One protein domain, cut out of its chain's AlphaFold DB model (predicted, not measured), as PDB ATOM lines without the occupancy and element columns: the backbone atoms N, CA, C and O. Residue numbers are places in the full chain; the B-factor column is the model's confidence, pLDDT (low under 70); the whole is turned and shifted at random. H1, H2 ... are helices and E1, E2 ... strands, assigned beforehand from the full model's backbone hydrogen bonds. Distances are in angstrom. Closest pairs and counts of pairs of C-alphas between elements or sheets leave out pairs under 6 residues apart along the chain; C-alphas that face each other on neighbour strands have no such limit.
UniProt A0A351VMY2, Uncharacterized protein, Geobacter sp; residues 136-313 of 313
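This is residues 136 to 313 of the 313 residues of an uncharacterized protein of Geobacter sp (UniProt A0A351VMY2). Four small antiparallel sheets stand one after another in a row, each facing the next: E1 to E5, then E6 to E9, then E10 to E12, and last the hairpin E13 and E14, whose strands cross those of the third sheet. The first three sheets have nearly parallel planes; the short helix H1 only grazes the third. The printed part has 178 residues, with nine named strands, one helix and five more strands in order along the chain; the class is mostly strand, though under half of the residues are in named elements. The first sheet is branched, and the others run E6 E7 E8 E9, E10 E11 E12 and E13 E14. The whole is compact, with a radius of gyration of the C-alphas of 16.8 A, yet elongated in outline, spanning 57 by 33 by 27 A.

Begin at residues 136 to 155, which hold no named element, and find C-alpha 156 at (-52.936, 7.374, -41.867). There E1 starts, residues 156 to 160, followed by E2, 163 to 167, each 13.5 A long. E3, residues 174 to 179, covers 16.5 A; E4 is 182 to 186 and E5 is 192 to 194. Go on to E6, residues 199 to 205, 17.1 A, then E7, 208 to 213, 16.1 A, E8, 217 to 221, 12.9 A, and E9, 230 to 233. H1, residues 252 to 255, begins at C-alpha 252, (-28.461, 0.016, -41.654). E10, residues 264 to 270, covers 19.0 A, E11, 273 to 278, 15.9 A, and E12 is 283 to 285. E13, residues 299 to 304, covers 16.7 A, and E14, 307 to 312, covers 16.3 A and ends at (-47.390, -3.403, -27.832).

Start with the strongly twisted sheet of E1 to E5, where E1 E2 E3 E4 form a meander, each strand the antiparallel neighbour of the one before; E6 E7 E8 E9 and E10 E11 E12 form two more. In the hairpin E1 and E2, look at N 158 and O 165, 3.0 A apart and within hydrogen-bond range. E3 has E2 on one side, with N 176 and O 166 at 2.8 A, and E4 and E5 on the other side, with N 179 and O 185 at 2.9 A and N 193 and O 175 at 2.9 A. The four sheets are a stack of sheets, face to face in turn. The first and second have planes 7 degrees apart, and the closest C-alphas of E1 and E6 are those of His 160 and Pro 204, 5.8 A. In the second sheet, N 203 and O 210 are 2.9 A apart, N 218 and O 211 2.7 A, and N 221 and O 230 2.8 A. It faces the third sheet with planes 10 degrees apart; the closest C-alphas of E6 and E10 are those of Val 205 and Cys 265, 7.3 A. In the third sheet, N 266 and O 277 are 2.8 A apart, and N 276 and O 284 2.9 A. H1 is on this sheet but only grazes it, and is too short for an O i to N i+4 pair; its one O i to N i+3 pair is within range. The strands of the third sheet stand at 51 degrees to E13 and E14, and the closest C-alphas of E10 and E13 are those of Trp 268 and Ser 301, 6.9 A. In the hairpin E13 and E14, N 302 and O 309 are 2.8 A apart.

The two C-alphas farthest apart are those of Asp 143 and Met 290, 57.9 A. The printed part has no cut and ends at residue 313, the chain's last. The links E9 to H1, with 18 residues, and E12 to E13, with 13, are long. The mean pLDDT of the printed part is 91.6; residues 137 to 138, 236 to 237 and 293 are under 70.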
ATOM      1  N   THR A 136     -57.338  23.812 -49.271       74.88
ATOM      2  CA  THR A 136     -58.251  23.069 -50.150       74.88
ATOM      3  C   THR A 136     -58.119  23.530 -51.600       74.88
ATOM      4  O   THR A 136     -59.099  23.460 -52.333       74.88
ATOM      5  N   ASP A 137     -56.957  24.081 -51.982       66.56
ATOM      6  CA  ASP A 137     -56.830  24.874 -53.211       66.56
ATOM      7  C   ASP A 137     -57.345  24.156 -54.464       66.56
ATOM      8  O   ASP A 137     -57.249  22.934 -54.614       66.56
ATOM      9  N   SER A 138     -57.870  24.968 -55.382       69.75
ATOM     10  CA  SER A 138     -58.251  24.572 -56.732       69.75
ATOM     11  C   SER A 138     -57.035  24.056 -57.497       69.75
ATOM     12  O   SER A 138     -55.973  24.676 -57.459       69.75
ATOM     13  N   TYR A 139     -57.216  22.952 -58.217       79.88
ATOM     14  CA  TYR A 139     -56.235  22.371 -59.132       79.88
ATOM     15  C   TYR A 139     -55.477  23.444 -59.943       79.88
ATOM     16  O   TYR A 139     -56.089  24.253 -60.642       79.88
ATOM     17  N   LEU A 140     -54.143  23.445 -59.840       80.19
ATOM     18  CA  LEU A 140     -53.258  24.377 -60.542       80.19
ATOM     19  C   LEU A 140     -52.737  23.724 -61.829       80.19
ATOM     20  O   LEU A 140     -51.610  23.236 -61.883       80.19
ATOM     21  N   GLY A 141     -53.559  23.679 -62.871       84.31
ATOM     22  CA  GLY A 141     -53.173  23.105 -64.159       84.31
ATOM     23  C   GLY A 141     -54.075  23.557 -65.302       84.31
ATOM     24  O   GLY A 141     -54.861  24.487 -65.149       84.31
ATOM     25  N   MET A 142     -53.934  22.911 -66.460       86.31
ATOM     26  CA  MET A 142     -54.793  23.173 -67.622       86.31
ATOM     27  C   MET A 142     -56.228  22.715 -67.359       86.31
ATOM     28  O   MET A 142     -56.434  21.724 -66.662       86.31
ATOM     29  N   ASP A 143     -57.203  23.375 -67.980       87.50
ATOM     30  CA  ASP A 143     -58.606  22.971 -67.883       87.50
ATOM     31  C   ASP A 143     -58.786  21.473 -68.147       87.50
ATOM     32  O   ASP A 143     -58.242  20.891 -69.091       87.50
ATOM     33  N   THR A 144     -59.546  20.830 -67.267       89.31
ATOM     34  CA  THR A 144     -59.714  19.383 -67.255       89.31
ATOM     35  C   THR A 144     -61.105  19.011 -66.779       89.31
ATOM     36  O   THR A 144     -61.707  19.698 -65.959       89.31
ATOM     37  N   LEU A 145     -61.611  17.889 -67.289       90.81
ATOM     38  CA  LEU A 145     -62.874  17.298 -66.844       90.81
ATOM     39  C   LEU A 145     -62.712  16.479 -65.553       90.81
ATOM     40  O   LEU A 145     -63.689  15.932 -65.044       90.81
ATOM     41  N   ARG A 146     -61.485  16.352 -65.028       90.81
ATOM     42  CA  ARG A 146     -61.218  15.631 -63.780       90.81
ATOM     43  C   ARG A 146     -61.774  16.398 -62.584       90.81
ATOM     44  O   ARG A 146     -61.473  17.571 -62.382       90.81
ATOM     45  N   ALA A 147     -62.536  15.696 -61.753       91.00
ATOM     46  CA  ALA A 147     -63.045  16.222 -60.496       91.00
ATOM     47  C   ALA A 147     -61.989  16.059 -59.394       91.00
ATOM     48  O   ALA A 147     -61.863  14.993 -58.788       91.00
ATOM     49  N   TYR A 148     -61.219  17.117 -59.158       91.81
ATOM     50  CA  TYR A 148     -60.263  17.172 -58.060       91.81
ATOM     51  C   TYR A 148     -60.939  17.549 -56.743       91.81
ATOM     52  O   TYR A 148     -61.849  18.377 -56.709       91.81
ATOM     53  N   THR A 149     -60.455  16.967 -55.653       92.44
ATOM     54  CA  THR A 149     -60.880  17.290 -54.292       92.44
ATOM     55  C   THR A 149     -59.711  17.821 -53.468       92.44
ATOM     56  O   THR A 149     -58.540  17.566 -53.771       92.44
ATOM     57  N   GLY A 150     -60.042  18.571 -52.412       92.25
ATOM     58  CA  GLY A 150     -59.092  18.923 -51.360       92.25
ATOM     59  C   GLY A 150     -58.611  17.686 -50.593       92.25
ATOM     60  O   GLY A 150     -59.212  16.616 -50.697       92.25
ATOM     61  N   ALA A 151     -57.569  17.834 -49.771       92.88
ATOM     62  CA  ALA A 151     -57.089  16.751 -48.911       92.88
ATOM     63  C   ALA A 151     -58.200  16.234 -47.975       92.88
ATOM     64  O   ALA A 151     -58.657  16.988 -47.107       92.88
ATOM     65  N   PRO A 152     -58.631  14.962 -48.094       94.25
ATOM     66  CA  PRO A 152     -59.602  14.414 -47.169       94.25
ATOM     67  C   PRO A 152     -58.966  14.194 -45.792       94.25
ATOM     68  O   PRO A 152     -57.744  14.201 -45.606       94.25
ATOM     69  N   ILE A 153     -59.819  14.013 -44.786       96.50
ATOM     70  CA  ILE A 153     -59.373  13.781 -43.415       96.50
ATOM     71  C   ILE A 153     -58.709  12.404 -43.343       96.50
ATOM     72  O   ILE A 153     -59.359  11.374 -43.513       96.50
ATOM     73  N   ALA A 154     -57.406  12.394 -43.075       97.69
ATOM     74  CA  ALA A 154     -56.615  11.176 -42.992       97.69
ATOM     75  C   ALA A 154     -56.693  10.512 -41.602       97.69
ATOM     76  O   ALA A 154     -56.690  11.175 -40.561       97.69
ATOM     77  N   LYS A 155     -56.708   9.177 -41.597       97.25
ATOM     78  CA  LYS A 155     -56.411   8.303 -40.450       97.25
ATOM     79  C   LYS A 155     -54.936   7.878 -40.449       97.25
ATOM     80  O   LYS A 155     -54.337   7.746 -39.384       97.25
ATOM     81  N   LYS A 156     -54.358   7.676 -41.638       98.06
ATOM     82  CA  LYS A 156     -52.936   7.374 -41.867       98.06
ATOM     83  C   LYS A 156     -52.407   8.254 -42.985       98.06
ATOM     84  O   LYS A 156     -53.156   8.568 -43.909       98.06
ATOM     85  N   MET A 157     -51.128   8.615 -42.916       97.62
ATOM     86  CA  MET A 157     -50.470   9.364 -43.979       97.62
ATOM     87  C   MET A 157     -48.987   9.033 -44.098       97.62
ATOM     88  O   MET A 157     -48.340   8.702 -43.107       97.62
ATOM     89  N   ALA A 158     -48.460   9.160 -45.310       97.75
ATOM     90  CA  ALA A 158     -47.041   9.060 -45.612       97.75
ATOM     91  C   ALA A 158     -46.710   9.947 -46.815       97.75
ATOM     92  O   ALA A 158     -47.532  10.096 -47.713       97.75
ATOM     93  N   ILE A 159     -45.505  10.516 -46.858       97.44
ATOM     94  CA  ILE A 159     -45.013  11.241 -48.036       97.44
ATOM     95  C   ILE A 159     -43.941  10.407 -48.727       97.44
ATOM     96  O   ILE A 159     -42.980   9.963 -48.095       97.44
ATOM     97  N   HIS A 160     -44.104  10.218 -50.034       97.62
ATOM     98  CA  HIS A 160     -43.156   9.517 -50.896       97.62
ATOM     99  C   HIS A 160     -43.098  10.181 -52.267       97.62
ATOM    100  O   HIS A 160     -44.124  10.564 -52.819       97.62
ATOM    101  N   ASN A 161     -41.881  10.352 -52.783       96.50
ATOM    102  CA  ASN A 161     -41.566  10.976 -54.069       96.50
ATOM    103  C   ASN A 161     -42.468  12.165 -54.476       96.50
ATOM    104  O   ASN A 161     -43.080  12.185 -55.546       96.50
ATOM    105  N   GLY A 162     -42.584  13.159 -53.590       96.50
ATOM    106  CA  GLY A 162     -43.348  14.378 -53.872       96.50
ATOM    107  C   GLY A 162     -44.864  14.181 -53.946       96.50
ATOM    108  O   GLY A 162     -45.550  15.042 -54.490       96.50
ATOM    109  N   ARG A 163     -45.405  13.095 -53.378       97.44
ATOM    110  CA  ARG A 163     -46.846  12.893 -53.152       97.44
ATOM    111  C   ARG A 163     -47.131  12.536 -51.701       97.44
ATOM    112  O   ARG A 163     -46.271  11.976 -51.018       97.44
ATOM    113  N   ILE A 164     -48.339  12.845 -51.241       97.56
ATOM    114  CA  ILE A 164     -48.854  12.359 -49.962       97.56
ATOM    115  C   ILE A 164     -49.860  11.235 -50.221       97.56
ATOM    116  O   ILE A 164     -50.746  11.341 -51.069       97.56
ATOM    117  N   PHE A 165     -49.679  10.144 -49.494       98.25
ATOM    118  CA  PHE A 165     -50.518   8.956 -49.495       98.25
ATOM    119  C   PHE A 165     -51.339   8.979 -48.222       98.25
ATOM    120  O   PHE A 165     -50.789   9.243 -47.150       98.25
ATOM    121  N   ILE A 166     -52.637   8.722 -48.329       98.06
ATOM    122  CA  ILE A 166     -53.560   8.824 -47.203       98.06
ATOM    123  C   ILE A 166     -54.570   7.687 -47.197       98.06
ATOM    124  O   ILE A 166     -55.003   7.216 -48.243       98.06
ATOM    125  N   VAL A 167     -54.992   7.318 -45.998       98.50
ATOM    126  CA  VAL A 167     -56.130   6.426 -45.755       98.50
ATOM    127  C   VAL A 167     -57.170   7.229 -45.000       98.50
ATOM    128  O   VAL A 167     -56.812   7.938 -44.054       98.50
ATOM    129  N   THR A 168     -58.440   7.139 -45.387       98.19
ATOM    130  CA  THR A 168     -59.519   7.893 -44.730       98.19
ATOM    131  C   THR A 168     -60.262   7.019 -43.710       98.19
ATOM    132  O   THR A 168     -60.289   5.800 -43.853       98.19
ATOM    133  N   PRO A 169     -60.887   7.593 -42.668       97.75
ATOM    134  CA  PRO A 169     -61.729   6.830 -41.744       97.75
ATOM    135  C   PRO A 169     -62.947   6.179 -42.407       97.75
ATOM    136  O   PRO A 169     -63.365   5.109 -41.979       97.75
ATOM    137  N   SER A 170     -63.526   6.832 -43.419       97.56
ATOM    138  CA  SER A 170     -64.702   6.343 -44.150       97.56
ATOM    139  C   SER A 170     -64.380   5.213 -45.122       97.56
ATOM    140  O   SER A 170     -65.281   4.475 -45.503       97.56
ATOM    141  N   ASP A 171     -63.116   5.096 -45.524       98.06
ATOM    142  CA  ASP A 171     -62.640   4.078 -46.450       98.06
ATOM    143  C   ASP A 171     -61.259   3.570 -45.998       98.06
ATOM    144  O   ASP A 171     -60.220   4.024 -46.494       98.06
ATOM    145  N   PRO A 172     -61.228   2.708 -44.964       98.25
ATOM    146  CA  PRO A 172     -59.994   2.320 -44.291       98.25
ATOM    147  C   PRO A 172     -59.143   1.328 -45.091       98.25
ATOM    148  O   PRO A 172     -57.987   1.112 -44.735       98.25
ATOM    149  N   ASN A 173     -59.691   0.727 -46.148       98.56
ATOM    150  CA  ASN A 173     -59.015  -0.288 -46.957       98.56
ATOM    151  C   ASN A 173     -58.350   0.312 -48.200       98.56
ATOM    152  O   ASN A 173     -57.738  -0.417 -48.976       98.56
ATOM    153  N   THR A 174     -58.467   1.624 -48.401       98.38
ATOM    154  CA  THR A 174     -58.042   2.270 -49.637       98.38
ATOM    155  C   THR A 174     -57.042   3.371 -49.354       98.38
ATOM    156  O   THR A 174     -57.259   4.258 -48.524       98.38
ATOM    157  N   ILE A 175     -55.923   3.310 -50.072       98.38
ATOM    158  CA  ILE A 175     -54.931   4.379 -50.092       98.38
ATOM    159  C   ILE A 175     -55.259   5.299 -51.255       98.38
ATOM    160  O   ILE A 175     -55.359   4.845 -52.390       98.38
ATOM    161  N   TYR A 176     -55.347   6.593 -50.978       97.75
ATOM    162  CA  TYR A 176     -55.448   7.655 -51.969       97.75
ATOM    163  C   TYR A 176     -54.119   8.397 -52.081       97.75
ATOM    164  O   TYR A 176     -53.396   8.538 -51.095       97.75
ATOM    165  N   CYS A 177     -53.802   8.900 -53.270       97.25
ATOM    166  CA  CYS A 177     -52.550   9.599 -53.540       97.25
ATOM    167  C   CYS A 177     -52.813  10.993 -54.122       97.25
ATOM    168  O   CYS A 177     -53.666  11.159 -54.999       97.25
ATOM    169  N   SER A 178     -52.085  11.997 -53.629       96.31
ATOM    170  CA  SER A 178     -52.162  13.358 -54.159       96.31
ATOM    171  C   SER A 178     -51.518  13.475 -55.541       96.31
ATOM    172  O   SER A 178     -50.715  12.639 -55.961       96.31
ATOM    173  N   GLU A 179     -51.797  14.577 -56.228       94.69
ATOM    174  CA  GLU A 179     -51.009  14.990 -57.386       94.69
ATOM    175  C   GLU A 179     -49.570  15.362 -56.979       94.69
ATOM    176  O   GLU A 179     -49.279  15.685 -55.819       94.69
ATOM    177  N   TYR A 180     -48.645  15.281 -57.939       94.62
ATOM    178  CA  TYR A 180     -47.226  15.568 -57.701       94.62
ATOM    179  C   TYR A 180     -47.011  17.022 -57.293       94.62
ATOM    180  O   TYR A 180     -47.429  17.934 -58.002       94.62
ATOM    181  N   GLY A 181     -46.346  17.240 -56.159       93.31
ATOM    182  CA  GLY A 181     -46.075  18.577 -55.629       93.31
ATOM    183  C   GLY A 181     -47.315  19.324 -55.122       93.31
ATOM    184  O   GLY A 181     -47.176  20.429 -54.604       93.31
ATOM    185  N   MET A 182     -48.510  18.731 -55.220       94.06
ATOM    186  CA  MET A 182     -49.783  19.320 -54.798       94.06
ATOM    187  C   MET A 182     -50.417  18.452 -53.708       94.06
ATOM    188  O   MET A 182     -51.373  17.714 -53.941       94.06
ATOM    189  N   PHE A 183     -49.879  18.526 -52.488       95.31
ATOM    190  CA  PHE A 183     -50.313  17.685 -51.357       95.31
ATOM    191  C   PHE A 183     -51.748  17.929 -50.874       95.31
ATOM    192  O   PHE A 183     -52.230  17.249 -49.974       95.31
ATOM    193  N   ASN A 184     -52.429  18.917 -51.434       94.56
ATOM    194  CA  ASN A 184     -53.817  19.251 -51.169       94.56
ATOM    195  C   ASN A 184     -54.776  18.848 -52.293       94.56
ATOM    196  O   ASN A 184     -55.971  19.067 -52.141       94.56
ATOM    197  N   THR A 185     -54.288  18.281 -53.396       94.38
ATOM    198  CA  THR A 185     -55.098  18.011 -54.585       94.38
ATOM    199  C   THR A 185     -55.144  16.516 -54.861       94.38
ATOM    200  O   THR A 185     -54.115  15.892 -55.118       94.38
ATOM    201  N   PHE A 186     -56.342  15.939 -54.816       94.56
ATOM    202  CA  PHE A 186     -56.563  14.504 -54.981       94.56
ATOM    203  C   PHE A 186     -57.518  14.232 -56.131       94.56
ATOM    204  O   PHE A 186     -58.555  14.880 -56.258       94.56
ATOM    205  N   PHE A 187     -57.193  13.226 -56.940       93.94
ATOM    206  CA  PHE A 187     -58.118  12.669 -57.919       93.94
ATOM    207  C   PHE A 187     -58.547  11.274 -57.476       93.94
ATOM    208  O   PHE A 187     -58.021  10.259 -57.930       93.94
ATOM    209  N   MET A 188     -59.486  11.234 -56.531       93.25
ATOM    210  CA  MET A 188     -59.844  10.003 -55.819       93.25
ATOM    211  C   MET A 188     -60.411   8.904 -56.730       93.25
ATOM    212  O   MET A 188     -60.279   7.729 -56.407       93.25
ATOM    213  N   ALA A 189     -60.984   9.262 -57.883       92.62
ATOM    214  CA  ALA A 189     -61.556   8.298 -58.822       92.62
ATOM    215  C   ALA A 189     -60.512   7.380 -59.488       92.62
ATOM    216  O   ALA A 189     -60.844   6.247 -59.815       92.62
ATOM    217  N   GLU A 190     -59.264   7.832 -59.666       92.00
ATOM    218  CA  GLU A 190     -58.205   7.046 -60.333       92.00
ATOM    219  C   GLU A 190     -56.951   6.853 -59.476       92.00
ATOM    220  O   GLU A 190     -56.278   5.832 -59.593       92.00
ATOM    221  N   ASN A 191     -56.607   7.815 -58.614       95.19
ATOM    222  CA  ASN A 191     -55.389   7.749 -57.809       95.19
ATOM    223  C   ASN A 191     -55.659   7.037 -56.477       95.19
ATOM    224  O   ASN A 191     -55.473   7.628 -55.406       95.19
ATOM    225  N   HIS A 192     -56.073   5.770 -56.548       97.12
ATOM    226  CA  HIS A 192     -56.277   4.929 -55.372       97.12
ATOM    227  C   HIS A 192     -55.800   3.478 -55.549       97.12
ATOM    228  O   HIS A 192     -55.649   2.994 -56.667       97.12
ATOM    229  N   GLN A 193     -55.579   2.788 -54.429       97.94
ATOM    230  CA  GLN A 193     -55.296   1.352 -54.357       97.94
ATOM    231  C   GLN A 193     -56.125   0.736 -53.234       97.94
ATOM    232  O   GLN A 193     -56.025   1.173 -52.087       97.94
ATOM    233  N   ASN A 194     -56.902  -0.294 -53.568       97.69
ATOM    234  CA  ASN A 194     -57.702  -1.048 -52.605       97.69
ATOM    235  C   ASN A 194     -56.891  -2.212 -52.025       97.69
ATOM    236  O   ASN A 194     -56.102  -2.840 -52.736       97.69
ATOM    237  N   PHE A 195     -57.148  -2.520 -50.760       97.56
ATOM    238  CA  PHE A 195     -56.594  -3.652 -50.027       97.56
ATOM    239  C   PHE A 195     -57.710  -4.554 -49.493       97.56
ATOM    240  O   PHE A 195     -58.882  -4.181 -49.427       97.56
ATOM    241  N   GLU A 196     -57.338  -5.766 -49.099       96.62
ATOM    242  CA  GLU A 196     -58.247  -6.785 -48.579       96.62
ATOM    243  C   GLU A 196     -58.783  -6.479 -47.172       96.62
ATOM    244  O   GLU A 196     -59.817  -7.017 -46.777       96.62
ATOM    245  N   SER A 197     -58.086  -5.639 -46.404       97.56
ATOM    246  CA  SER A 197     -58.471  -5.224 -45.049       97.56
ATOM    247  C   SER A 197     -57.941  -3.824 -44.729       97.56
ATOM    248  O   SER A 197     -57.287  -3.196 -45.567       97.56
ATOM    249  N   ALA A 198     -58.248  -3.315 -43.533       98.25
ATOM    250  CA  ALA A 198     -57.920  -1.943 -43.169       98.25
ATOM    251  C   ALA A 198     -56.407  -1.710 -43.166       98.25
ATOM    252  O   ALA A 198     -55.647  -2.475 -42.574       98.25
ATOM    253  N   VAL A 199     -55.966  -0.617 -43.784       98.38
ATOM    254  CA  VAL A 199     -54.566  -0.193 -43.784       98.38
ATOM    255  C   VAL A 199     -54.223   0.421 -42.427       98.38
ATOM    256  O   VAL A 199     -54.773   1.446 -42.013       98.38
ATOM    257  N   ILE A 200     -53.269  -0.196 -41.734       97.62
ATOM    258  CA  ILE A 200     -52.849   0.168 -40.375       97.62
ATOM    259  C   ILE A 200     -51.461   0.817 -40.332       97.62
ATOM    260  O   ILE A 200     -51.144   1.532 -39.376       97.62
ATOM    261  N   MET A 201     -50.653   0.638 -41.380       97.88
ATOM    262  CA  MET A 201     -49.310   1.209 -41.485       97.88
ATOM    263  C   MET A 201     -48.980   1.574 -42.936       97.88
ATOM    264  O   MET A 201     -49.229   0.785 -43.842       97.88
ATOM    265  N   MET A 202     -48.359   2.739 -43.139       97.94
ATOM    266  CA  MET A 202     -47.731   3.132 -44.405       97.94
ATOM    267  C   MET A 202     -46.342   3.694 -44.114       97.94
ATOM    268  O   MET A 202     -46.212   4.688 -43.402       97.94
ATOM    269  N   VAL A 203     -45.302   3.063 -44.654       97.50
ATOM    270  CA  VAL A 203     -43.909   3.416 -44.367       97.50
ATOM    271  C   VAL A 203     -43.133   3.576 -45.680       97.50
ATOM    272  O   VAL A 203     -42.866   2.587 -46.364       97.50
ATOM    273  N   PRO A 204     -42.741   4.810 -46.048       97.44
ATOM    274  CA  PRO A 204     -42.062   5.068 -47.309       97.44
ATOM    275  C   PRO A 204     -40.563   4.761 -47.223       97.44
ATOM    276  O   PRO A 204     -39.864   5.173 -46.284       97.44
ATOM    277  N   VAL A 205     -40.055   4.092 -48.252       97.38
ATOM    278  CA  VAL A 205     -38.635   3.820 -48.514       97.38
ATOM    279  C   VAL A 205     -38.260   4.317 -49.909       97.38
ATOM    280  O   VAL A 205     -39.089   4.862 -50.623       97.38
ATOM    281  N   LYS A 206     -36.994   4.178 -50.312       96.81
ATOM    282  CA  LYS A 206     -36.533   4.705 -51.603       96.81
ATOM    283  C   LYS A 206     -37.305   4.111 -52.789       96.81
ATOM    284  O   LYS A 206     -37.770   4.872 -53.624       96.81
ATOM    285  N   ALA A 207     -37.465   2.788 -52.845       97.19
ATOM    286  CA  ALA A 207     -38.098   2.111 -53.975       97.19
ATOM    287  C   ALA A 207     -39.639   2.064 -53.928       97.19
ATOM    288  O   ALA A 207     -40.235   1.485 -54.835       97.19
ATOM    289  N   GLY A 208     -40.292   2.592 -52.884       97.69
ATOM    290  CA  GLY A 208     -41.737   2.421 -52.717       97.69
ATOM    291  C   GLY A 208     -42.250   2.605 -51.290       97.69
ATOM    292  O   GLY A 208     -41.630   3.282 -50.470       97.69
ATOM    293  N   LEU A 209     -43.394   1.991 -50.988       97.88
ATOM    294  CA  LEU A 209     -44.039   2.028 -49.675       97.88
ATOM    295  C   LEU A 209     -44.275   0.610 -49.155       97.88
ATOM    296  O   LEU A 209     -44.882  -0.214 -49.837       97.88
ATOM    297  N   PHE A 210     -43.874   0.355 -47.912       97.88
ATOM    298  CA  PHE A 210     -44.424  -0.764 -47.153       97.88
ATOM    299  C   PHE A 210     -45.815  -0.389 -46.657       97.88
ATOM    300  O   PHE A 210     -45.992   0.672 -46.049       97.88
ATOM    301  N   VAL A 211     -46.786  -1.263 -46.894       97.94
ATOM    302  CA  VAL A 211     -48.173  -1.080 -46.475       97.94
ATOM    303  C   VAL A 211     -48.600  -2.293 -45.678       97.94
ATOM    304  O   VAL A 211     -48.687  -3.381 -46.228       97.94
ATOM    305  N   SER A 212     -48.894  -2.114 -44.393       97.50
ATOM    306  CA  SER A 212     -49.531  -3.180 -43.622       97.50
ATOM    307  C   SER A 212     -51.022  -2.947 -43.545       97.50
ATOM    308  O   SER A 212     -51.474  -1.867 -43.150       97.50
ATOM    309  N   THR A 213     -51.759  -4.000 -43.846       97.38
ATOM    310  CA  THR A 213     -53.165  -4.169 -43.519       97.38
ATOM    311  C   THR A 213     -53.295  -4.929 -42.193       97.38
ATOM    312  O   THR A 213     -52.287  -5.262 -41.559       97.38
ATOM    313  N   GLU A 214     -54.518  -5.216 -41.747       95.50
ATOM    314  CA  GLU A 214     -54.768  -6.055 -40.563       95.50
ATOM    315  C   GLU A 214     -54.271  -7.500 -40.742       95.50
ATOM    316  O   GLU A 214     -53.988  -8.194 -39.751       95.50
ATOM    317  N   HIS A 215     -54.157  -7.943 -41.998       93.94
ATOM    318  CA  HIS A 215     -53.870  -9.324 -42.371       93.94
ATOM    319  C   HIS A 215     -52.467  -9.531 -42.952       93.94
ATOM    320  O   HIS A 215     -51.871 -10.569 -42.680       93.94
ATOM    321  N   ASN A 216     -51.937  -8.584 -43.731       94.44
ATOM    322  CA  ASN A 216     -50.708  -8.769 -44.507       94.44
ATOM    323  C   ASN A 216     -49.868  -7.465 -44.555       94.44
ATOM    324  O   ASN A 216     -50.401  -6.365 -44.419       94.44
ATOM    325  N   THR A 217     -48.550  -7.579 -44.739       96.12
ATOM    326  CA  THR A 217     -47.668  -6.491 -45.175       96.12
ATOM    327  C   THR A 217     -47.326  -6.628 -46.663       96.12
ATOM    328  O   THR A 217     -46.634  -7.549 -47.080       96.12
ATOM    329  N   TRP A 218     -47.719  -5.630 -47.443       97.06
ATOM    330  CA  TRP A 218     -47.452  -5.487 -48.869       97.06
ATOM    331  C   TRP A 218     -46.298  -4.518 -49.142       97.06
ATOM    332  O   TRP A 218     -46.014  -3.620 -48.339       97.06
ATOM    333  N   PHE A 219     -45.682  -4.634 -50.319       97.62
ATOM    334  CA  PHE A 219     -44.763  -3.630 -50.840       97.62
ATOM    335  C   PHE A 219     -45.287  -3.031 -52.144       97.62
ATOM    336  O   PHE A 219     -45.334  -3.682 -53.183       97.62
ATOM    337  N   MET A 220     -45.659  -1.754 -52.099       97.62
ATOM    338  CA  MET A 220     -46.001  -0.981 -53.288       97.62
ATOM    339  C   MET A 220     -44.721  -0.403 -53.884       97.62
ATOM    340  O   MET A 220     -44.179   0.576 -53.369       97.62
ATOM    341  N   ARG A 221     -44.229  -1.005 -54.962       97.88
ATOM    342  CA  ARG A 221     -42.990  -0.626 -55.639       97.88
ATOM    343  C   ARG A 221     -43.243   0.448 -56.687       97.88
ATOM    344  O   ARG A 221     -44.113   0.308 -57.538       97.88
ATOM    345  N   GLY A 222     -42.434   1.499 -56.661       96.50
ATOM    346  CA  GLY A 222     -42.463   2.571 -57.647       96.50
ATOM    347  C   GLY A 222     -42.233   3.952 -57.043       96.50
ATOM    348  O   GLY A 222     -42.227   4.160 -55.829       96.50
ATOM    349  N   GLU A 223     -42.042   4.917 -57.934       92.62
ATOM    350  CA  GLU A 223     -41.834   6.329 -57.599       92.62
ATOM    351  C   GLU A 223     -42.976   7.214 -58.146       92.62
ATOM    352  O   GLU A 223     -43.038   8.407 -57.865       92.62
ATOM    353  N   GLY A 224     -43.884   6.648 -58.947       89.88
ATOM    354  CA  GLY A 224     -44.919   7.379 -59.679       89.88
ATOM    355  C   GLY A 224     -46.193   7.675 -58.888       89.88
ATOM    356  O   GLY A 224     -46.216   7.699 -57.655       89.88
ATOM    357  N   ALA A 225     -47.276   7.926 -59.630       88.94
ATOM    358  CA  ALA A 225     -48.609   7.902 -59.047       88.94
ATOM    359  C   ALA A 225     -48.953   6.466 -58.632       88.94
ATOM    360  O   ALA A 225     -48.376   5.508 -59.140       88.94
ATOM    361  N   ILE A 226     -49.925   6.312 -57.738       94.00
ATOM    362  CA  ILE A 226     -50.282   5.000 -57.187       94.00
ATOM    363  C   ILE A 226     -50.657   3.963 -58.260       94.00
ATOM    364  O   ILE A 226     -50.300   2.800 -58.126       94.00
ATOM    365  N   ARG A 227     -51.272   4.398 -59.368       91.00
ATOM    366  CA  ARG A 227     -51.606   3.555 -60.532       91.00
ATOM    367  C   ARG A 227     -50.393   3.030 -61.310       91.00
ATOM    368  O   ARG A 227     -50.527   2.081 -62.071       91.00
ATOM    369  N   ASP A 228     -49.239   3.677 -61.154       93.12
ATOM    370  CA  ASP A 228     -47.983   3.301 -61.808       93.12
ATOM    371  C   ASP A 228     -47.129   2.396 -60.900       93.12
ATOM    372  O   ASP A 228     -46.044   1.968 -61.293       93.12
ATOM    373  N   MET A 229     -47.578   2.145 -59.664       96.75
ATOM    374  CA  MET A 229     -46.877   1.305 -58.699       96.75
ATOM    375  C   MET A 229     -47.303  -0.157 -58.851       96.75
ATOM    376  O   MET A 229     -48.475  -0.452 -59.076       96.75
ATOM    377  N   THR A 230     -46.363  -1.085 -58.688       97.06
ATOM    378  CA  THR A 230     -46.668  -2.521 -58.640       97.06
ATOM    379  C   THR A 230     -46.848  -2.962 -57.197       97.06
ATOM    380  O   THR A 230     -46.080  -2.566 -56.320       97.06
ATOM    381  N   LEU A 231     -47.868  -3.774 -56.935       96.38
ATOM    382  CA  LEU A 231     -48.117  -4.336 -55.614       96.38
ATOM    383  C   LEU A 231     -47.463  -5.718 -55.522       96.38
ATOM    384  O   LEU A 231     -47.921  -6.664 -56.160       96.38
ATOM    385  N   ASP A 232     -46.400  -5.815 -54.730       94.00
ATOM    386  CA  ASP A 232     -45.694  -7.061 -54.448       94.00
ATOM    387  C   ASP A 232     -46.142  -7.601 -53.079       94.00
ATOM    388  O   ASP A 232     -46.190  -6.860 -52.090       94.00
ATOM    389  N   ASP A 233     -46.436  -8.900 -53.004       87.25
ATOM    390  CA  ASP A 233     -46.595  -9.592 -51.722       87.25
ATOM    391  C   ASP A 233     -45.215  -9.781 -51.081       87.25
ATOM    392  O   ASP A 233     -44.260 -10.226 -51.736       87.25
ATOM    393  N   VAL A 234     -45.086  -9.421 -49.806       86.62
ATOM    394  CA  VAL A 234     -43.822  -9.583 -49.096       86.62
ATOM    395  C   VAL A 234     -43.775 -10.994 -48.531       86.62
ATOM    396  O   VAL A 234     -44.674 -11.431 -47.820       86.62
ATOM    397  N   LYS A 235     -42.702 -11.728 -48.843       73.50
ATOM    398  CA  LYS A 235     -42.504 -13.074 -48.297       73.50
ATOM    399  C   LYS A 235     -42.528 -13.022 -46.768       73.50
ATOM    400  O   LYS A 235     -41.762 -12.264 -46.182       73.50
ATOM    401  N   ASP A 236     -43.353 -13.887 -46.186       69.31
ATOM    402  CA  ASP A 236     -43.613 -13.995 -44.747       69.31
ATOM    403  C   ASP A 236     -44.360 -12.775 -44.156       69.31
ATOM    404  O   ASP A 236     -43.783 -11.923 -43.468       69.31
ATOM    405  N   PRO A 237     -45.660 -12.649 -44.483       66.94
ATOM    406  CA  PRO A 237     -46.443 -11.455 -44.223       66.94
ATOM    407  C   PRO A 237     -46.851 -11.336 -42.758       66.94
ATOM    408  O   PRO A 237     -47.938 -11.737 -42.344       66.94
ATOM    409  N   HIS A 238     -45.990 -10.723 -41.955       83.12
ATOM    410  CA  HIS A 238     -46.350 -10.334 -40.597       83.12
ATOM    411  C   HIS A 238     -46.998  -8.955 -40.637       83.12
ATOM    412  O   HIS A 238     -46.287  -7.974 -40.888       83.12
ATOM    413  N   PRO A 239     -48.317  -8.825 -40.399       93.31
ATOM    414  CA  PRO A 239     -48.920  -7.510 -40.297       93.31
ATOM    415  C   PRO A 239     -48.255  -6.738 -39.153       93.31
ATOM    416  O   PRO A 239     -47.904  -7.288 -38.099       93.31
ATOM    417  N   ALA A 240     -48.055  -5.448 -39.385       95.19
ATOM    418  CA  ALA A 240     -47.569  -4.514 -38.394       95.19
ATOM    419  C   ALA A 240     -48.546  -4.413 -37.214       95.19
ATOM    420  O   ALA A 240     -49.747  -4.643 -37.334       95.19
ATOM    421  N   ILE A 241     -48.027  -4.008 -36.065       95.25
ATOM    422  CA  ILE A 241     -48.846  -3.478 -34.982       95.25
ATOM    423  C   ILE A 241     -49.114  -2.011 -35.303       95.25
ATOM    424  O   ILE A 241     -48.183  -1.255 -35.599       95.25
ATOM    425  N   GLU A 242     -50.374  -1.590 -35.244       96.56
ATOM    426  CA  GLU A 242     -50.758  -0.231 -35.609       96.56
ATOM    427  C   GLU A 242     -50.046   0.797 -34.704       96.56
ATOM    428  O   GLU A 242     -50.054   0.659 -33.481       96.56
ATOM    429  N   TRP A 243     -49.454   1.850 -35.288       96.00
ATOM    430  CA  TRP A 243     -48.687   2.908 -34.594       96.00
ATOM    431  C   TRP A 243     -47.322   2.489 -34.040       96.00
ATOM    432  O   TRP A 243     -46.723   3.214 -33.242       96.00
ATOM    433  N   SER A 244     -46.826   1.320 -34.427       95.62
ATOM    434  CA  SER A 244     -45.510   0.842 -34.007       95.62
ATOM    435  C   SER A 244     -44.375   1.241 -34.951       95.62
ATOM    436  O   SER A 244     -43.229   0.856 -34.724       95.62
ATOM    437  N   GLU A 245     -44.646   1.983 -36.017       95.75
ATOM    438  CA  GLU A 245     -43.623   2.442 -36.942       95.75
ATOM    439  C   GLU A 245     -42.722   3.517 -36.322       95.75
ATOM    440  O   GLU A 245     -43.164   4.421 -35.612       95.75
ATOM    441  N   TRP A 246     -41.424   3.436 -36.613       95.06
ATOM    442  CA  TRP A 246     -40.491   4.519 -36.345       95.06
ATOM    443  C   TRP A 246     -40.457   5.473 -37.549       95.06
ATOM    444  O   TRP A 246     -40.075   5.055 -38.646       95.06
ATOM    445  N   PRO A 247     -40.813   6.761 -37.379       90.69
ATOM    446  CA  PRO A 247     -40.995   7.674 -38.508       90.69
ATOM    447  C   PRO A 247     -39.695   8.019 -39.251       90.69
ATOM    448  O   PRO A 247     -39.733   8.357 -40.436       90.69
ATOM    449  N   GLN A 248     -38.528   7.926 -38.601       92.81
ATOM    450  CA  GLN A 248     -37.254   8.340 -39.207       92.81
ATOM    451  C   GLN A 248     -36.536   7.205 -39.929       92.81
ATOM    452  O   GLN A 248     -36.761   6.019 -39.689       92.81
ATOM    453  N   LYS A 249     -35.658   7.585 -40.858       94.50
ATOM    454  CA  LYS A 249     -34.750   6.652 -41.524       94.50
ATOM    455  C   LYS A 249     -33.670   6.242 -40.531       94.50
ATOM    456  O   LYS A 249     -33.129   7.092 -39.824       94.50
ATOM    457  N   VAL A 250     -33.342   4.957 -40.495       94.56
ATOM    458  CA  VAL A 250     -32.251   4.424 -39.671       94.56
ATOM    459  C   VAL A 250     -31.143   3.949 -40.592       94.56
ATOM    460  O   VAL A 250     -31.414   3.264 -41.575       94.56
ATOM    461  N   ASN A 251     -29.898   4.325 -40.308       94.06
ATOM    462  CA  ASN A 251     -28.768   3.810 -41.071       94.06
ATOM    463  C   ASN A 251     -28.609   2.315 -40.768       94.06
ATOM    464  O   ASN A 251     -28.519   1.930 -39.604       94.06
ATOM    465  N   VAL A 252     -28.559   1.478 -41.802       92.19
ATOM    466  CA  VAL A 252     -28.461   0.016 -41.654       92.19
ATOM    467  C   VAL A 252     -27.229  -0.391 -40.837       92.19
ATOM    468  O   VAL A 252     -27.303  -1.302 -40.014       92.19
ATOM    469  N   SER A 253     -26.115   0.334 -40.986       89.12
ATOM    470  CA  SER A 253     -24.890   0.075 -40.213       89.12
ATOM    471  C   SER A 253     -25.063   0.277 -38.702       89.12
ATOM    472  O   SER A 253     -24.325  -0.315 -37.918       89.12
ATOM    473  N   ASP A 254     -26.077   1.036 -38.278       89.44
ATOM    474  CA  ASP A 254     -26.362   1.275 -36.865       89.44
ATOM    475  C   ASP A 254     -27.113   0.113 -36.200       89.44
ATOM    476  O   ASP A 254     -27.196   0.066 -34.970       89.44
ATOM    477  N   LEU A 255     -27.656  -0.819 -36.991       85.69
ATOM    478  CA  LEU A 255     -28.359  -2.010 -36.504       85.69
ATOM    479  C   LEU A 255     -27.433  -3.210 -36.300       85.69
ATOM    480  O   LEU A 255     -27.856  -4.205 -35.719       85.69
ATOM    481  N   ASN A 256     -26.176  -3.121 -36.753       81.06
ATOM    482  CA  ASN A 256     -25.195  -4.203 -36.665       81.06
ATOM    483  C   ASN A 256     -25.725  -5.545 -37.221       81.06
ATOM    484  O   ASN A 256     -25.461  -6.606 -36.656       81.06
ATOM    485  N   ILE A 257     -26.494  -5.493 -38.314       78.94
ATOM    486  CA  ILE A 257     -26.985  -6.689 -39.002       78.94
ATOM    487  C   ILE A 257     -25.902  -7.147 -39.982       78.94
ATOM    488  O   ILE A 257     -25.485  -6.391 -40.864       78.94
ATOM    489  N   GLU A 258     -25.413  -8.373 -39.798       74.38
ATOM    490  CA  GLU A 258     -24.345  -8.937 -40.624       74.38
ATOM    491  C   GLU A 258     -24.750  -8.999 -42.105       74.38
ATOM    492  O   GLU A 258     -25.904  -9.246 -42.449       74.38
ATOM    493  N   ASN A 259     -23.777  -8.794 -42.998       72.38
ATOM    494  CA  ASN A 259     -23.923  -8.905 -44.456       72.38
ATOM    495  C   ASN A 259     -24.873  -7.902 -45.132       72.38
ATOM    496  O   ASN A 259     -25.080  -7.987 -46.345       72.38
ATOM    497  N   MET A 260     -25.400  -6.916 -44.407       76.56
ATOM    498  CA  MET A 260     -26.223  -5.876 -45.017       76.56
ATOM    499  C   MET A 260     -25.369  -4.722 -45.537       76.56
ATOM    500  O   MET A 260     -24.545  -4.140 -44.830       76.56
ATOM    501  N   ARG A 261     -25.554  -4.405 -46.820       70.19
ATOM    502  CA  ARG A 261     -24.886  -3.278 -47.477       70.19
ATOM    503  C   ARG A 261     -25.474  -1.966 -46.942       70.19
ATOM    504  O   ARG A 261     -26.645  -1.914 -46.579       70.19
ATOM    505  N   GLY A 262     -24.639  -0.927 -46.854       84.88
ATOM    506  CA  GLY A 262     -25.024   0.374 -46.294       84.88
ATOM    507  C   GLY A 262     -26.247   1.004 -46.972       84.88
ATOM    508  O   GLY A 262     -26.639   0.613 -48.066       84.88
ATOM    509  N   GLY A 263     -26.837   2.000 -46.318       93.12
ATOM    510  CA  GLY A 263     -28.072   2.646 -46.760       93.12
ATOM    511  C   GLY A 263     -28.970   2.956 -45.571       93.12
ATOM    512  O   GLY A 263     -28.527   2.900 -44.417       93.12
ATOM    513  N   HIS A 264     -30.232   3.270 -45.851       95.38
ATOM    514  CA  HIS A 264     -31.239   3.435 -44.812       95.38
ATOM    515  C   HIS A 264     -32.239   2.285 -44.800       95.38
ATOM    516  O   HIS A 264     -32.424   1.556 -45.771       95.38
ATOM    517  N   CYS A 265     -32.909   2.153 -43.670       96.00
ATOM    518  CA  CYS A 265     -34.021   1.252 -43.466       96.00
ATOM    519  C   CYS A 265     -35.095   1.935 -42.619       96.00
ATOM    520  O   CYS A 265     -34.937   3.065 -42.129       96.00
ATOM    521  N   ARG A 266     -36.205   1.228 -42.471       96.38
ATOM    522  CA  ARG A 266     -37.340   1.589 -41.635       96.38
ATOM    523  C   ARG A 266     -37.588   0.481 -40.635       96.38
ATOM    524  O   ARG A 266     -37.344  -0.678 -40.943       96.38
ATOM    525  N   LEU A 267     -38.069   0.855 -39.458       96.31
ATOM    526  CA  LEU A 267     -38.313  -0.069 -38.360       96.31
ATOM    527  C   LEU A 267     -39.762   0.034 -37.916       96.31
ATOM    528  O   LEU A 267     -40.313   1.132 -37.844       96.31
ATOM    529  N   TRP A 268     -40.356  -1.101 -37.589       96.00
ATOM    530  CA  TRP A 268     -41.662  -1.181 -36.943       96.00
ATOM    531  C   TRP A 268     -41.762  -2.476 -36.144       96.00
ATOM    532  O   TRP A 268     -40.860  -3.318 -36.176       96.00
ATOM    533  N   ARG A 269     -42.853  -2.645 -35.398       93.81
ATOM    534  CA  ARG A 269     -43.159  -3.912 -34.739       93.81
ATOM    535  C   ARG A 269     -44.185  -4.673 -35.576       93.81
ATOM    536  O   ARG A 269     -45.244  -4.141 -35.886       93.81
ATOM    537  N   GLY A 270     -43.874  -5.909 -35.940       93.25
ATOM    538  CA  GLY A 270     -44.831  -6.885 -36.459       93.25
ATOM    539  C   GLY A 270     -45.397  -7.740 -35.329       93.25
ATOM    540  O   GLY A 270     -44.867  -7.732 -34.213       93.25
ATOM    541  N   LYS A 271     -46.449  -8.516 -35.613       89.38
ATOM    542  CA  LYS A 271     -47.027  -9.450 -34.628       89.38
ATOM    543  C   LYS A 271     -46.015 -10.486 -34.112       89.38
ATOM    544  O   LYS A 271     -46.075 -10.871 -32.951       89.38
ATOM    545  N   THR A 272     -45.044 -10.875 -34.936       88.56
ATOM    546  CA  THR A 272     -44.055 -11.930 -34.637       88.56
ATOM    547  C   THR A 272     -42.654 -11.408 -34.332       88.56
ATOM    548  O   THR A 272     -41.726 -12.193 -34.147       88.56
ATOM    549  N   GLY A 273     -42.433 -10.090 -34.333       91.19
ATOM    550  CA  GLY A 273     -41.071  -9.598 -34.174       91.19
ATOM    551  C   GLY A 273     -40.817  -8.151 -34.557       91.19
ATOM    552  O   GLY A 273     -41.702  -7.417 -34.990       91.19
ATOM    553  N   SER A 274     -39.571  -7.729 -34.355       92.62
ATOM    554  CA  SER A 274     -39.093  -6.413 -34.777       92.62
ATOM    555  C   SER A 274     -38.774  -6.462 -36.260       92.62
ATOM    556  O   SER A 274     -37.906  -7.224 -36.675       92.62
ATOM    557  N   MET A 275     -39.448  -5.641 -37.049       94.38
ATOM    558  CA  MET A 275     -39.346  -5.679 -38.501       94.38
ATOM    559  C   MET A 275     -38.403  -4.590 -39.001       94.38
ATOM    560  O   MET A 275     -38.386  -3.477 -38.466       94.38
ATOM    561  N   VAL A 276     -37.648  -4.907 -40.052       95.00
ATOM    562  CA  VAL A 276     -36.831  -3.948 -40.796       95.00
ATOM    563  C   VAL A 276     -37.162  -3.993 -42.286       95.00
ATOM    564  O   VAL A 276     -37.031  -5.030 -42.929       95.00
ATOM    565  N   GLY A 277     -37.584  -2.857 -42.836       95.44
ATOM    566  CA  GLY A 277     -37.826  -2.672 -44.268       95.44
ATOM    567  C   GLY A 277     -36.695  -1.886 -44.921       95.44
ATOM    568  O   GLY A 277     -36.368  -0.781 -44.475       95.44
ATOM    569  N   PHE A 278     -36.097  -2.434 -45.975       95.50
ATOM    570  CA  PHE A 278     -34.958  -1.843 -46.680       95.50
ATOM    571  C   PHE A 278     -35.380  -0.942 -47.841       95.50
ATOM    572  O   PHE A 278     -36.524  -0.939 -48.293       95.50
ATOM    573  N   GLU A 279     -34.426  -0.151 -48.338       96.12
ATOM    574  CA  GLU A 279     -34.642   0.791 -49.439       96.12
ATOM    575  C   GLU A 279     -35.098   0.141 -50.754       96.12
ATOM    576  O   GLU A 279     -35.733   0.828 -51.552       96.12
ATOM    577  N   ASP A 280     -34.810  -1.144 -50.970       94.88
ATOM    578  CA  ASP A 280     -35.178  -1.915 -52.165       94.88
ATOM    579  C   ASP A 280     -36.539  -2.631 -52.056       94.88
ATOM    580  O   ASP A 280     -36.982  -3.265 -53.019       94.88
ATOM    581  N   GLY A 281     -37.215  -2.515 -50.909       94.44
ATOM    582  CA  GLY A 281     -38.476  -3.198 -50.623       94.44
ATOM    583  C   GLY A 281     -38.331  -4.589 -50.009       94.44
ATOM    584  O   GLY A 281     -39.341  -5.247 -49.780       94.44
ATOM    585  N   SER A 282     -37.111  -5.051 -49.718       93.62
ATOM    586  CA  SER A 282     -36.921  -6.273 -48.932       93.62
ATOM    587  C   SER A 282     -37.269  -6.053 -47.454       93.62
ATOM    588  O   SER A 282     -37.125  -4.950 -46.915       93.62
ATOM    589  N   LEU A 283     -37.748  -7.110 -46.797       93.31
ATOM    590  CA  LEU A 283     -38.198  -7.120 -45.405       93.31
ATOM    591  C   LEU A 283     -37.465  -8.224 -44.642       93.31
ATOM    592  O   LEU A 283     -37.249  -9.305 -45.186       93.31
ATOM    593  N   ALA A 284     -37.114  -7.970 -43.382       92.31
ATOM    594  CA  ALA A 284     -36.619  -8.998 -42.472       92.31
ATOM    595  C   ALA A 284     -37.228  -8.850 -41.071       92.31
ATOM    596  O   ALA A 284     -37.460  -7.733 -40.599       92.31
ATOM    597  N   ASN A 285     -37.442  -9.979 -40.393       92.62
ATOM    598  CA  ASN A 285     -37.763 -10.022 -38.970       92.62
ATOM    599  C   ASN A 285     -36.467 -10.216 -38.165       92.62
ATOM    600  O   ASN A 285     -35.819 -11.254 -38.233       92.62
ATOM    601  N   LEU A 286     -36.074  -9.203 -37.393       90.00
ATOM    602  CA  LEU A 286     -34.828  -9.194 -36.619       90.00
ATOM    603  C   LEU A 286     -34.869 -10.073 -35.371       90.00
ATOM    604  O   LEU A 286     -33.833 -10.326 -34.760       90.00
ATOM    605  N   THR A 287     -36.062 -10.469 -34.943       89.25
ATOM    606  CA  THR A 287     -36.269 -11.221 -33.701       89.25
ATOM    607  C   THR A 287     -37.085 -12.479 -33.945       89.25
ATOM    608  O   THR A 287     -37.762 -12.960 -33.034       89.25
ATOM    609  N   GLU A 288     -37.050 -12.974 -35.180       88.81
ATOM    610  CA  GLU A 288     -37.715 -14.204 -35.578       88.81
ATOM    611  C   GLU A 288     -37.295 -15.342 -34.642       88.81
ATOM    612  O   GLU A 288     -36.116 -15.481 -34.308       88.81
ATOM    613  N   ASN A 289     -38.267 -16.125 -34.176       85.69
ATOM    614  CA  ASN A 289     -38.070 -17.248 -33.252       85.69
ATOM    615  C   ASN A 289     -37.469 -16.896 -31.877       85.69
ATOM    616  O   ASN A 289     -37.178 -17.802 -31.105       85.69
ATOM    617  N   MET A 290     -37.302 -15.610 -31.547       85.69
ATOM    618  CA  MET A 290     -36.825 -15.178 -30.225       85.69
ATOM    619  C   MET A 290     -37.862 -14.377 -29.447       85.69
ATOM    620  O   MET A 290     -37.876 -14.417 -28.221       85.69
ATOM    621  N   ILE A 291     -38.720 -13.619 -30.134       84.38
ATOM    622  CA  ILE A 291     -39.715 -12.782 -29.462       84.38
ATOM    623  C   ILE A 291     -41.123 -13.134 -29.929       84.38
ATOM    624  O   ILE A 291     -41.560 -12.639 -30.966       84.38
ATOM    625  N   ASP A 292     -41.859 -13.878 -29.105       81.81
ATOM    626  CA  ASP A 292     -43.311 -14.000 -29.213       81.81
ATOM    627  C   ASP A 292     -43.970 -12.944 -28.327       81.81
ATOM    628  O   ASP A 292     -43.770 -12.876 -27.111       81.81
ATOM    629  N   THR A 293     -44.752 -12.071 -28.942       69.88
ATOM    630  CA  THR A 293     -45.593 -11.147 -28.199       69.88
ATOM    631  C   THR A 293     -47.030 -11.513 -28.484       69.88
ATOM    632  O   THR A 293     -47.502 -11.273 -29.590       69.88
ATOM    633  N   ASN A 294     -47.755 -11.952 -27.453       71.19
ATOM    634  CA  ASN A 294     -49.206 -11.777 -27.386       71.19
ATOM    635  C   ASN A 294     -49.500 -10.274 -27.325       71.19
ATOM    636  O   ASN A 294     -49.738  -9.698 -26.264       71.19
ATOM    637  N   CYS A 295     -49.347  -9.610 -28.462       71.88
ATOM    638  CA  CYS A 295     -49.491  -8.180 -28.591       71.88
ATOM    639  C   CYS A 295     -50.938  -7.822 -28.914       71.88
ATOM    640  O   CYS A 295     -51.575  -8.469 -29.747       71.88
ATOM    641  N   GLY A 296     -51.439  -6.761 -28.280       81.00
ATOM    642  CA  GLY A 296     -52.676  -6.128 -28.712       81.00
ATOM    643  C   GLY A 296     -52.510  -5.406 -30.054       81.00
ATOM    644  O   GLY A 296     -51.486  -5.509 -30.736       81.00
ATOM    645  N   GLY A 297     -53.561  -4.702 -30.471       89.25
ATOM    646  CA  GLY A 297     -53.620  -4.073 -31.792       89.25
ATOM    647  C   GLY A 297     -52.796  -2.790 -31.925       89.25
ATOM    648  O   GLY A 297     -52.593  -2.328 -33.046       89.25
ATOM    649  N   LEU A 298     -52.328  -2.204 -30.815       93.44
ATOM    650  CA  LEU A 298     -51.702  -0.885 -30.807       93.44
ATOM    651  C   LEU A 298     -50.273  -0.938 -30.278       93.44
ATOM    652  O   LEU A 298     -49.943  -1.660 -29.340       93.44
ATOM    653  N   GLY A 299     -49.418  -0.102 -30.854       93.38
ATOM    654  CA  GLY A 299     -48.019  -0.027 -30.483       93.38
ATOM    655  C   GLY A 299     -47.486   1.391 -30.358       93.38
ATOM    656  O   GLY A 299     -48.198   2.395 -30.478       93.38
ATOM    657  N   ALA A 300     -46.196   1.433 -30.056       93.00
ATOM    658  CA  ALA A 300     -45.345   2.606 -30.158       93.00
ATOM    659  C   ALA A 300     -43.900   2.134 -30.301       93.00
ATOM    660  O   ALA A 300     -43.531   1.106 -29.726       93.00
ATOM    661  N   SER A 301     -43.083   2.907 -31.012       93.25
ATOM    662  CA  SER A 301     -41.661   2.616 -31.156       93.25
ATOM    663  C   SER A 301     -40.795   3.860 -31.041       93.25
ATOM    664  O   SER A 301     -41.202   4.972 -31.367       93.25
ATOM    665  N   CYS A 302     -39.565   3.655 -30.585       91.44
ATOM    666  CA  CYS A 302     -38.531   4.662 -30.456       91.44
ATOM    667  C   CYS A 302     -37.185   4.057 -30.853       91.44
ATOM    668  O   CYS A 302     -36.810   2.990 -30.369       91.44
ATOM    669  N   TYR A 303     -36.434   4.752 -31.702       90.88
ATOM    670  CA  TYR A 303     -35.061   4.375 -32.006       90.88
ATOM    671  C   TYR A 303     -34.076   5.271 -31.248       90.88
ATOM    672  O   TYR A 303     -33.983   6.477 -31.479       90.88
ATOM    673  N   MET A 304     -33.313   4.661 -30.347       87.25
ATOM    674  CA  MET A 304     -32.242   5.275 -29.571       87.25
ATOM    675  C   MET A 304     -30.945   4.532 -29.856       87.25
ATOM    676  O   MET A 304     -30.607   3.605 -29.125       87.25
ATOM    677  N   LYS A 305     -30.231   4.926 -30.916       83.94
ATOM    678  CA  LYS A 305     -29.037   4.233 -31.423       83.94
ATOM    679  C   LYS A 305     -28.172   3.596 -30.314       83.94
ATOM    680  O   LYS A 305     -27.708   4.322 -29.428       83.94
ATOM    681  N   PRO A 306     -27.901   2.278 -30.378       80.81
ATOM    682  CA  PRO A 306     -28.332   1.306 -31.401       80.81
ATOM    683  C   PRO A 306     -29.693   0.627 -31.121       80.81
ATOM    684  O   PRO A 306     -30.057  -0.326 -31.799       80.81
ATOM    685  N   TYR A 307     -30.440   1.060 -30.109       85.75
ATOM    686  CA  TYR A 307     -31.606   0.347 -29.587       85.75
ATOM    687  C   TYR A 307     -32.899   0.713 -30.317       85.75
ATOM    688  O   TYR A 307     -33.296   1.877 -30.352       85.75
ATOM    689  N   PHE A 308     -33.602  -0.296 -30.824       89.25
ATOM    690  CA  PHE A 308     -34.994  -0.174 -31.243       89.25
ATOM    691  C   PHE A 308     -35.908  -0.619 -30.099       89.25
ATOM    692  O   PHE A 308     -35.993  -1.802 -29.775       89.25
ATOM    693  N   ILE A 309     -36.550   0.346 -29.450       87.81
ATOM    694  CA  ILE A 309     -37.451   0.143 -28.317       87.81
ATOM    695  C   ILE A 309     -38.871   0.172 -28.859       87.81
ATOM    696  O   ILE A 309     -39.242   1.121 -29.542       87.81
ATOM    697  N   HIS A 310     -39.675  -0.825 -28.528       88.19
ATOM    698  CA  HIS A 310     -41.074  -0.867 -28.925       88.19
ATOM    699  C   HIS A 310     -41.938  -1.397 -27.787       88.19
ATOM    700  O   HIS A 310     -41.481  -2.147 -26.924       88.19
ATOM    701  N   SER A 311     -43.197  -0.991 -27.799       86.38
ATOM    702  CA  SER A 311     -44.244  -1.509 -26.930       86.38
ATOM    703  C   SER A 311     -45.413  -1.964 -27.780       86.38
ATOM    704  O   SER A 311     -45.714  -1.336 -28.797       86.38
ATOM    705  N   ALA A 312     -46.101  -2.995 -27.313       82.62
ATOM    706  CA  ALA A 312     -47.390  -3.403 -27.832       82.62
ATOM    707  C   ALA A 312     -48.370  -3.542 -26.667       82.62
ATOM    708  O   ALA A 312     -47.982  -4.031 -25.603       82.62
ATOM    709  N   GLY A 313     -49.601  -3.084 -26.862       76.81
ATOM    710  CA  GLY A 313     -50.672  -3.107 -25.872       76.81
ATOM    711  C   GLY A 313     -52.037  -3.273 -26.508       76.81
ATOM    712  O   GLY A 313     -52.135  -3.223 -27.757       76.81
TER     713      GLY A 313